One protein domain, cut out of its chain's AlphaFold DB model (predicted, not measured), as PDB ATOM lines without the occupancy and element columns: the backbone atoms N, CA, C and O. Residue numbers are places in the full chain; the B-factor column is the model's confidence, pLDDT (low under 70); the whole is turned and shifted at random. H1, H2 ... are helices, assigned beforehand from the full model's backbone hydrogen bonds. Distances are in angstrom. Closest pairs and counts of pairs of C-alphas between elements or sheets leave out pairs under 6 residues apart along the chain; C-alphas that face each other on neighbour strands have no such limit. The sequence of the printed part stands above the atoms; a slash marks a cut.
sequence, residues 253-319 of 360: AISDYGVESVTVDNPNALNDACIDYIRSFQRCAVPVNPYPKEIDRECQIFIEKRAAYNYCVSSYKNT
ATOM      1  N   ALA A 253     135.695 108.440  65.390       91.44
ATOM      2  CA  ALA A 253     137.119 108.578  65.658       91.44
ATOM      3  C   ALA A 253     137.316 109.621  66.759       91.44
ATOM      4  O   ALA A 253     136.511 110.541  66.909       91.44
ATOM      5  N   ILE A 254     138.396 109.504  67.536       88.62
ATOM      6  CA  ILE A 254     138.658 110.470  68.615       88.62
ATOM      7  C   ILE A 254     138.884 111.879  68.040       88.62
ATOM      8  O   ILE A 254     138.486 112.874  68.647       88.62
ATOM      9  N   SER A 255     139.434 111.954  66.828       86.56
ATOM     10  CA  SER A 255     139.560 113.187  66.048       86.56
ATOM     11  C   SER A 255     138.233 113.920  65.827       86.56
ATOM     12  O   SER A 255     138.232 115.144  65.724       86.56
ATOM     13  N   ASP A 256     137.106 113.201  65.811       87.56
ATOM     14  CA  ASP A 256     135.784 113.756  65.507       87.56
ATOM     15  C   ASP A 256     135.201 114.548  66.698       87.56
ATOM     16  O   ASP A 256     134.214 115.267  66.550       87.56
ATOM     17  N   TYR A 257     135.806 114.465  67.890       81.69
ATOM     18  CA  TYR A 257     135.339 115.148  69.108       81.69
ATOM     19  C   TYR A 257     135.801 116.612  69.227       81.69
ATOM     20  O   TYR A 257     136.057 117.102  70.332       81.69
ATOM     21  N   GLY A 258     135.907 117.318  68.100       71.31
ATOM     22  CA  GLY A 258     136.234 118.745  68.079       71.31
ATOM     23  C   GLY A 258     137.694 119.056  68.408       71.31
ATOM     24  O   GLY A 258     137.963 120.081  69.031       71.31
ATOM     25  N   VAL A 259     138.637 118.196  67.994       75.25
ATOM     26  CA  VAL A 259     140.084 118.492  68.087       75.25
ATOM     27  C   VAL A 259     140.389 119.847  67.444       75.25
ATOM     28  O   VAL A 259     141.065 120.676  68.045       75.25
ATOM     29  N   GLU A 260     139.797 120.116  66.278       69.75
ATOM     30  CA  GLU A 260     139.943 121.393  65.574       69.75
ATOM     31  C   GLU A 260     139.389 122.569  66.389       69.75
ATOM     32  O   GLU A 260     140.060 123.587  66.540       69.75
ATOM     33  N   SER A 261     138.207 122.426  66.998       63.97
ATOM     34  CA  SER A 261     137.615 123.480  67.833       63.97
ATOM     35  C   SER A 261     138.487 123.811  69.047       63.97
ATOM     36  O   SER A 261     138.678 124.981  69.362       63.97
ATOM     37  N   VAL A 262     139.093 122.800  69.680       70.69
ATOM     38  CA  VAL A 262     140.022 123.015  70.803       70.69
ATOM     39  C   VAL A 262     141.261 123.796  70.362       70.69
ATOM     40  O   VAL A 262     141.673 124.711  71.072       70.69
ATOM     41  N   THR A 263     141.816 123.499  69.183       62.38
ATOM     42  CA  THR A 263     142.969 124.242  68.643       62.38
ATOM     43  C   THR A 263     142.628 125.673  68.216       62.38
ATOM     44  O   THR A 263     143.494 126.540  68.246       62.38
ATOM     45  N   VAL A 264     141.376 125.957  67.849       66.88
ATOM     46  CA  VAL A 264     140.943 127.319  67.495       66.88
ATOM     47  C   VAL A 264     140.755 128.180  68.746       66.88
ATOM     48  O   VAL A 264     141.229 129.314  68.783       66.88
ATOM     49  N   ASP A 265     140.108 127.637  69.781       69.38
ATOM     50  CA  ASP A 265     139.818 128.376  71.016       69.38
ATOM     51  C   ASP A 265     141.058 128.530  71.912       69.38
ATOM     52  O   ASP A 265     141.196 129.514  72.644       69.38
ATOM     53  N   ASN A 266     141.975 127.561  71.856       72.00
ATOM     54  CA  ASN A 266     143.256 127.608  72.542       72.00
ATOM     55  C   ASN A 266     144.329 126.873  71.711       72.00
ATOM     56  O   ASN A 266     144.528 125.670  71.891       72.00
ATOM     57  N   PRO A 267     145.064 127.581  70.835       64.69
ATOM     58  CA  PRO A 267     146.035 126.970  69.920       64.69
ATOM     59  C   PRO A 267     147.214 126.279  70.608       64.69
ATOM     60  O   PRO A 267     147.923 125.520  69.961       64.69
ATOM     61  N   ASN A 268     147.400 126.485  71.915       68.62
ATOM     62  CA  ASN A 268     148.423 125.801  72.706       68.62
ATOM     63  C   ASN A 268     147.846 124.682  73.594       68.62
ATOM     64  O   ASN A 268     148.566 124.155  74.437       68.62
ATOM     65  N   ALA A 269     146.557 124.340  73.468       77.38
ATOM     66  CA  ALA A 269     145.933 123.309  74.302       77.38
ATOM     67  C   ALA A 269     146.375 121.885  73.943       77.38
ATOM     68  O   ALA A 269     146.334 121.018  74.810       77.38
ATOM     69  N   LEU A 270     146.753 121.640  72.684       85.44
ATOM     70  CA  LEU A 270     147.238 120.349  72.195       85.44
ATOM     71  C   LEU A 270     148.416 120.600  71.250       85.44
ATOM     72  O   LEU A 270     148.278 121.363  70.296       85.44
ATOM     73  N   ASN A 271     149.564 119.973  71.510       87.19
ATOM     74  CA  ASN A 271     150.726 120.055  70.624       87.19
ATOM     75  C   ASN A 271     150.552 119.172  69.365       87.19
ATOM     76  O   ASN A 271     149.688 118.293  69.321       87.19
ATOM     77  N   ASP A 272     151.387 119.372  68.340       89.00
ATOM     78  CA  ASP A 272     151.289 118.609  67.081       89.00
ATOM     79  C   ASP A 272     151.415 117.092  67.306       89.00
ATOM     80  O   ASP A 272     150.643 116.311  66.753       89.00
ATOM     81  N   ALA A 273     152.316 116.673  68.205       91.56
ATOM     82  CA  ALA A 273     152.491 115.266  68.571       91.56
ATOM     83  C   ALA A 273     151.201 114.645  69.140       91.56
ATOM     84  O   ALA A 273     150.867 113.502  68.827       91.56
ATOM     85  N   CYS A 274     150.447 115.400  69.938       90.75
ATOM     86  CA  CYS A 274     149.152 114.999  70.467       90.75
ATOM     87  C   CYS A 274     148.117 114.818  69.362       90.75
ATOM     88  O   CYS A 274     147.402 113.816  69.340       90.75
ATOM     89  N   ILE A 275     148.031 115.780  68.443       89.81
ATOM     90  CA  ILE A 275     147.063 115.742  67.345       89.81
ATOM     91  C   ILE A 275     147.339 114.531  66.448       89.81
ATOM     92  O   ILE A 275     146.410 113.792  66.108       89.81
ATOM     93  N   ASP A 276     148.605 114.289  66.114       91.75
ATOM     94  CA  ASP A 276     149.017 113.131  65.320       91.75
ATOM     95  C   ASP A 276     148.725 111.818  66.049       91.75
ATOM     96  O   ASP A 276     148.179 110.879  65.460       91.75
ATOM     97  N   TYR A 277     148.982 111.770  67.357       91.00
ATOM     98  CA  TYR A 277     148.647 110.613  68.175       91.00
ATOM     99  C   TYR A 277     147.135 110.354  68.211       91.00
ATOM    100  O   TYR A 277     146.720 109.226  67.949       91.00
ATOM    101  N   ILE A 278     146.298 111.382  68.411       90.69
ATOM    102  CA  ILE A 278     144.827 111.278  68.362       90.69
ATOM    103  C   ILE A 278     144.349 110.718  67.014       90.69
ATOM    104  O   ILE A 278     143.469 109.856  66.982       90.69
ATOM    105  N   ARG A 279     144.930 111.179  65.902       90.81
ATOM    106  CA  ARG A 279     144.582 110.716  64.546       90.81
ATOM    107  C   ARG A 279     145.017 109.278  64.272       90.81
ATOM    108  O   ARG A 279     144.415 108.622  63.427       90.81
ATOM    109  N   SER A 280     146.034 108.787  64.977       90.50
ATOM    110  CA  SER A 280     146.536 107.417  64.824       90.50
ATOM    111  C   SER A 280     145.682 106.350  65.522       90.50
ATOM    112  O   SER A 280     145.871 105.160  65.269       90.50
ATOM    113  N   PHE A 281     144.742 106.744  66.391       88.50
ATOM    114  CA  PHE A 281     143.936 105.787  67.144       88.50
ATOM    115  C   PHE A 281     143.045 104.941  66.243       88.50
ATOM    116  O   PHE A 281     142.282 105.441  65.413       88.50
ATOM    117  N   GLN A 282     143.068 103.637  66.505       90.44
ATOM    118  CA  GLN A 282     142.044 102.740  66.000       90.44
ATOM    119  C   GLN A 282     140.672 103.157  66.544       90.44
ATOM    120  O   GLN A 282     140.531 103.651  67.668       90.44
ATOM    121  N   ARG A 283     139.635 102.957  65.730       91.62
ATOM    122  CA  ARG A 283     138.256 103.184  66.168       91.62
ATOM    123  C   ARG A 283     137.928 102.247  67.326       91.62
ATOM    124  O   ARG A 283     138.443 101.139  67.402       91.62
ATOM    125  N   CYS A 284     137.057 102.711  68.219       92.50
ATOM    126  CA  CYS A 284     136.636 101.973  69.412       92.50
ATOM    127  C   CYS A 284     137.764 101.605  70.391       92.50
ATOM    128  O   CYS A 284     137.545 100.764  71.258       92.50
ATOM    129  N   ALA A 285     138.936 102.234  70.286       90.31
ATOM    130  CA  ALA A 285     140.043 101.997  71.199       90.31
ATOM    131  C   ALA A 285     140.132 103.092  72.271       90.31
ATOM    132  O   ALA A 285     140.118 104.292  71.993       90.31
ATOM    133  N   VAL A 286     140.257 102.644  73.509       87.75
ATOM    134  CA  VAL A 286     140.692 103.381  74.687       87.75
ATOM    135  C   VAL A 286     142.205 103.171  74.806       87.75
ATOM    136  O   VAL A 286     142.653 102.022  74.768       87.75
ATOM    137  N   PRO A 287     143.030 104.217  74.951       84.62
ATOM    138  CA  PRO A 287     144.453 104.020  75.210       84.62
ATOM    139  C   PRO A 287     144.679 103.208  76.484       84.62
ATOM    140  O   PRO A 287     144.070 103.460  77.524       84.62
ATOM    141  N   VAL A 288     145.616 102.269  76.409       78.81
ATOM    142  CA  VAL A 288     146.205 101.627  77.582       78.81
ATOM    143  C   VAL A 288     147.587 102.233  77.810       78.81
ATOM    144  O   VAL A 288     148.352 102.421  76.869       78.81
ATOM    145  N   ASN A 289     147.892 102.588  79.057       77.50
ATOM    146  CA  ASN A 289     149.198 103.130  79.426       77.50
ATOM    147  C   ASN A 289     150.328 102.124  79.118       77.50
ATOM    148  O   ASN A 289     150.106 100.918  79.253       77.50
ATOM    149  N   PRO A 290     151.554 102.589  78.797       83.88
ATOM    150  CA  PRO A 290     152.015 103.982  78.839       83.88
ATOM    151  C   PRO A 290     151.797 104.765  77.532       83.88
ATOM    152  O   PRO A 290     151.893 104.219  76.436       83.88
ATOM    153  N   TYR A 291     151.586 106.077  77.661       86.25
ATOM    154  CA  TYR A 291     151.610 107.010  76.531       86.25
ATOM    155  C   TYR A 291     153.038 107.221  75.987       86.25
ATOM    156  O   TYR A 291     154.003 107.103  76.753       86.25
ATOM    157  N   PRO A 292     153.196 107.574  74.694       88.31
ATOM    158  CA  PRO A 292     154.482 108.017  74.154       88.31
ATOM    159  C   PRO A 292     155.033 109.229  74.922       88.31
ATOM    160  O   PRO A 292     154.272 110.048  75.440       88.31
ATOM    161  N   LYS A 293     156.364 109.354  75.004       87.50
ATOM    162  CA  LYS A 293     157.038 110.383  75.827       87.50
ATOM    163  C   LYS A 293     156.809 111.803  75.312       87.50
ATOM    164  O   LYS A 293     156.951 112.764  76.060       87.50
ATOM    165  N   GLU A 294     156.485 111.911  74.035       88.06
ATOM    166  CA  GLU A 294     156.248 113.143  73.294       88.06
ATOM    167  C   GLU A 294     154.852 113.728  73.582       88.06
ATOM    168  O   GLU A 294     154.571 114.876  73.233       88.06
ATOM    169  N   ILE A 295     153.984 112.948  74.239       89.50
ATOM    170  CA  ILE A 295     152.615 113.331  74.579       89.50
ATOM    171  C   ILE A 295     152.585 113.987  75.957       89.50
ATOM    172  O   ILE A 295     152.844 113.351  76.983       89.50
ATOM    173  N   ASP A 296     152.233 115.271  75.974       89.81
ATOM    174  CA  ASP A 296     152.108 116.051  77.200       89.81
ATOM    175  C   ASP A 296     150.905 115.622  78.059       89.81
ATOM    176  O   ASP A 296     150.028 114.851  77.655       89.81
ATOM    177  N   ARG A 297     150.874 116.109  79.304       89.19
ATOM    178  CA  ARG A 297     149.834 115.725  80.264       89.19
ATOM    179  C   ARG A 297     148.441 116.188  79.834       89.19
ATOM    180  O   ARG A 297     147.470 115.485  80.110       89.19
ATOM    181  N   GLU A 298     148.336 117.327  79.156       87.81
ATOM    182  CA  GLU A 298     147.044 117.864  78.726       87.81
ATOM    183  C   GLU A 298     146.422 117.019  77.619       87.81
ATOM    184  O   GLU A 298     145.226 116.717  77.664       87.81
ATOM    185  N   CYS A 299     147.243 116.525  76.693       89.50
ATOM    186  CA  CYS A 299     146.815 115.549  75.709       89.50
ATOM    187  C   CYS A 299     146.331 114.248  76.357       89.50
ATOM    188  O   CYS A 299     145.273 113.732  75.997       89.50
ATOM    189  N   GLN A 300     147.058 113.732  77.353       90.12
ATOM    190  CA  GLN A 300     146.637 112.519  78.065       90.12
ATOM    191  C   GLN A 300     145.258 112.710  78.700       90.12
ATOM    192  O   GLN A 300     144.371 111.888  78.490       90.12
ATOM    193  N   ILE A 301     145.035 113.831  79.395       88.06
ATOM    194  CA  ILE A 301     143.731 114.164  79.990       88.06
ATOM    195  C   ILE A 301     142.652 114.297  78.905       88.06
ATOM    196  O   ILE A 301     141.517 113.842  79.093       88.06
ATOM    197  N   PHE A 302     142.984 114.908  77.762       88.81
ATOM    198  CA  PHE A 302     142.068 115.025  76.632       88.81
ATOM    199  C   PHE A 302     141.615 113.649  76.136       88.81
ATOM    200  O   PHE A 302     140.407 113.443  75.969       88.81
ATOM    201  N   ILE A 303     142.556 112.724  75.932       90.38
ATOM    202  CA  ILE A 303     142.276 111.383  75.417       90.38
ATOM    203  C   ILE A 303     141.554 110.547  76.475       90.38
ATOM    204  O   ILE A 303     140.489 110.018  76.173       90.38
ATOM    205  N   GLU A 304     142.039 110.495  77.720       88.88
ATOM    206  CA  GLU A 304     141.410 109.759  78.834       88.88
ATOM    207  C   GLU A 304     139.926 110.124  78.994       88.88
ATOM    208  O   GLU A 304     139.078 109.266  79.239       88.88
ATOM    209  N   LYS A 305     139.587 111.405  78.812       87.81
ATOM    210  CA  LYS A 305     138.210 111.890  78.939       87.81
ATOM    211  C   LYS A 305     137.323 111.541  77.740       87.81
ATOM    212  O   LYS A 305     136.109 111.429  77.913       87.81
ATOM    213  N   ARG A 306     137.890 111.445  76.533       90.25
ATOM    214  CA  ARG A 306     137.123 111.394  75.269       90.25
ATOM    215  C   ARG A 306     137.147 110.043  74.571       90.25
ATOM    216  O   ARG A 306     136.170 109.682  73.919       90.25
ATOM    217  N   ALA A 307     138.216 109.279  74.744       90.56
ATOM    218  CA  ALA A 307     138.368 107.915  74.260       90.56
ATOM    219  C   ALA A 307     137.625 106.936  75.181       90.56
ATOM    220  O   ALA A 307     138.220 106.038  75.761       90.56
ATOM    221  N   ALA A 308     136.325 107.154  75.380       91.38
ATOM    222  CA  ALA A 308     135.511 106.352  76.280       91.38
ATOM    223  C   ALA A 308     134.075 106.229  75.767       91.38
ATOM    224  O   ALA A 308     133.502 107.179  75.221       91.38
ATOM    225  N   TYR A 309     133.458 105.079  76.041       94.50
ATOM    226  CA  TYR A 309     132.076 104.789  75.667       94.50
ATOM    227  C   TYR A 309     131.102 105.886  76.133       94.50
ATOM    228  O   TYR A 309     130.359 106.453  75.332       94.50
ATOM    229  N   ASN A 310     131.142 106.237  77.425       94.50
ATOM    230  CA  ASN A 310     130.221 107.215  78.011       94.50
ATOM    231  C   ASN A 310     130.349 108.603  77.350       94.50
ATOM    232  O   ASN A 310     129.342 109.291  77.164       94.50
ATOM    233  N   TYR A 311     131.565 109.005  76.956       94.31
ATOM    234  CA  TYR A 311     131.785 110.272  76.257       94.31
ATOM    235  C   TYR A 311     131.217 110.238  74.836       94.31
ATOM    236  O   TYR A 311     130.482 111.153  74.448       94.31
ATOM    237  N   CYS A 312     131.474 109.152  74.099       95.38
ATOM    238  CA  CYS A 312     130.881 108.920  72.784       95.38
ATOM    239  C   CYS A 312     129.350 109.024  72.842       95.38
ATOM    240  O   CYS A 312     128.750 109.789  72.087       95.38
ATOM    241  N   VAL A 313     128.714 108.347  73.804       95.94
ATOM    242  CA  VAL A 313     127.257 108.414  73.992       95.94
ATOM    243  C   VAL A 313     126.801 109.841  74.261       95.94
ATOM    244  O   VAL A 313     125.856 110.309  73.634       95.94
ATOM    245  N   SER A 314     127.459 110.558  75.173       94.69
ATOM    246  CA  SER A 314     127.064 111.935  75.493       94.69
ATOM    247  C   SER A 314     127.127 112.872  74.280       94.69
ATOM    248  O   SER A 314     126.293 113.771  74.176       94.69
ATOM    249  N   SER A 315     128.052 112.606  73.354       94.62
ATOM    250  CA  SER A 315     128.282 113.408  72.151       94.62
ATOM    251  C   SER A 315     127.317 113.058  71.014       94.62
ATOM    252  O   SER A 315     126.876 113.948  70.293       94.62
ATOM    253  N   TYR A 316     126.963 111.777  70.863       95.38
ATOM    254  CA  TYR A 316     126.246 111.279  69.684       95.38
ATOM    255  C   TYR A 316     124.820 110.784  69.944       95.38
ATOM    256  O   TYR A 316     124.095 110.565  68.984       95.38
ATOM    257  N   LYS A 317     124.358 110.640  71.194       96.44
ATOM    258  CA  LYS A 317     123.034 110.042  71.499       96.44
ATOM    259  C   LYS A 317     121.829 110.696  70.813       96.44
ATOM    260  O   LYS A 317     120.776 110.078  70.719       96.44
ATOM    261  N   ASN A 318     121.972 111.948  70.383       96.69
ATOM    262  CA  ASN A 318     120.910 112.721  69.744       96.69
ATOM    263  C   ASN A 318     121.009 112.724  68.206       96.69
ATOM    264  O   ASN A 318     120.222 113.417  67.562       96.69
ATOM    265  N   THR A 319     121.966 112.010  67.600       96.31
ATOM    266  CA  THR A 319     122.039 111.897  66.138       96.31
ATOM    267  C   THR A 319     121.043 110.861  65.623       96.31
ATOM    268  O   THR A 319     120.737 109.876  66.294       96.31
TER     269      THR A 319
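Overview. This is residues 253 to 319 of the 360 residues of an uncharacterized protein of Candidatus Taylorbacteria bacterium RIFCSPHIGHO2_02_FULL_45_35 (UniProt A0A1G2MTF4). The centres of three short helices make a triangle, H3, the longest, running side by side with H2 and H1 off to one side of both with its first residue, Val 259, near H2, while H4 turns a corner beyond the end of H3. A wide loop, residues 281 to 296, joins H2 to H3. The 67 printed residues hold four named helices, H1 to H4 in chain order, and no named strand; the class is all helix. The whole is compact, radius of gyration of the C-alphas 11.7 A, spanning 34 by 28 by 17 A.

Along the chain. H3 is residues 297 to 306, 14.3 A long, H2 272 to 280, 12.4 A, H1 259 to 265, and H4 309 to 316. C-alpha 259 is at (140.084, 118.492, 68.087), C-alpha 316 at (126.246, 111.279, 69.684).

Arrangement. H3 and H2 are close but not clearly touching, closest C-alphas Cys 299 and Cys 274, 5.8 A, at a shallow tilt of 28 degrees, the same way. H2 and H1 are likewise close, Ile 275 to Val 259, 7.5 A between C-alphas, opposite ways. H4 is about perpendicular to H3, 75 degrees. In H1, H2, H3 and H4 every O i to N i+4 pair is within hydrogen-bond range.

Size, cuts and confidence. The printed part has no cut. The link H2 to H3 is long. Residues 260 to 261, 263 to 265 and 267 to 268 have pLDDT under 70.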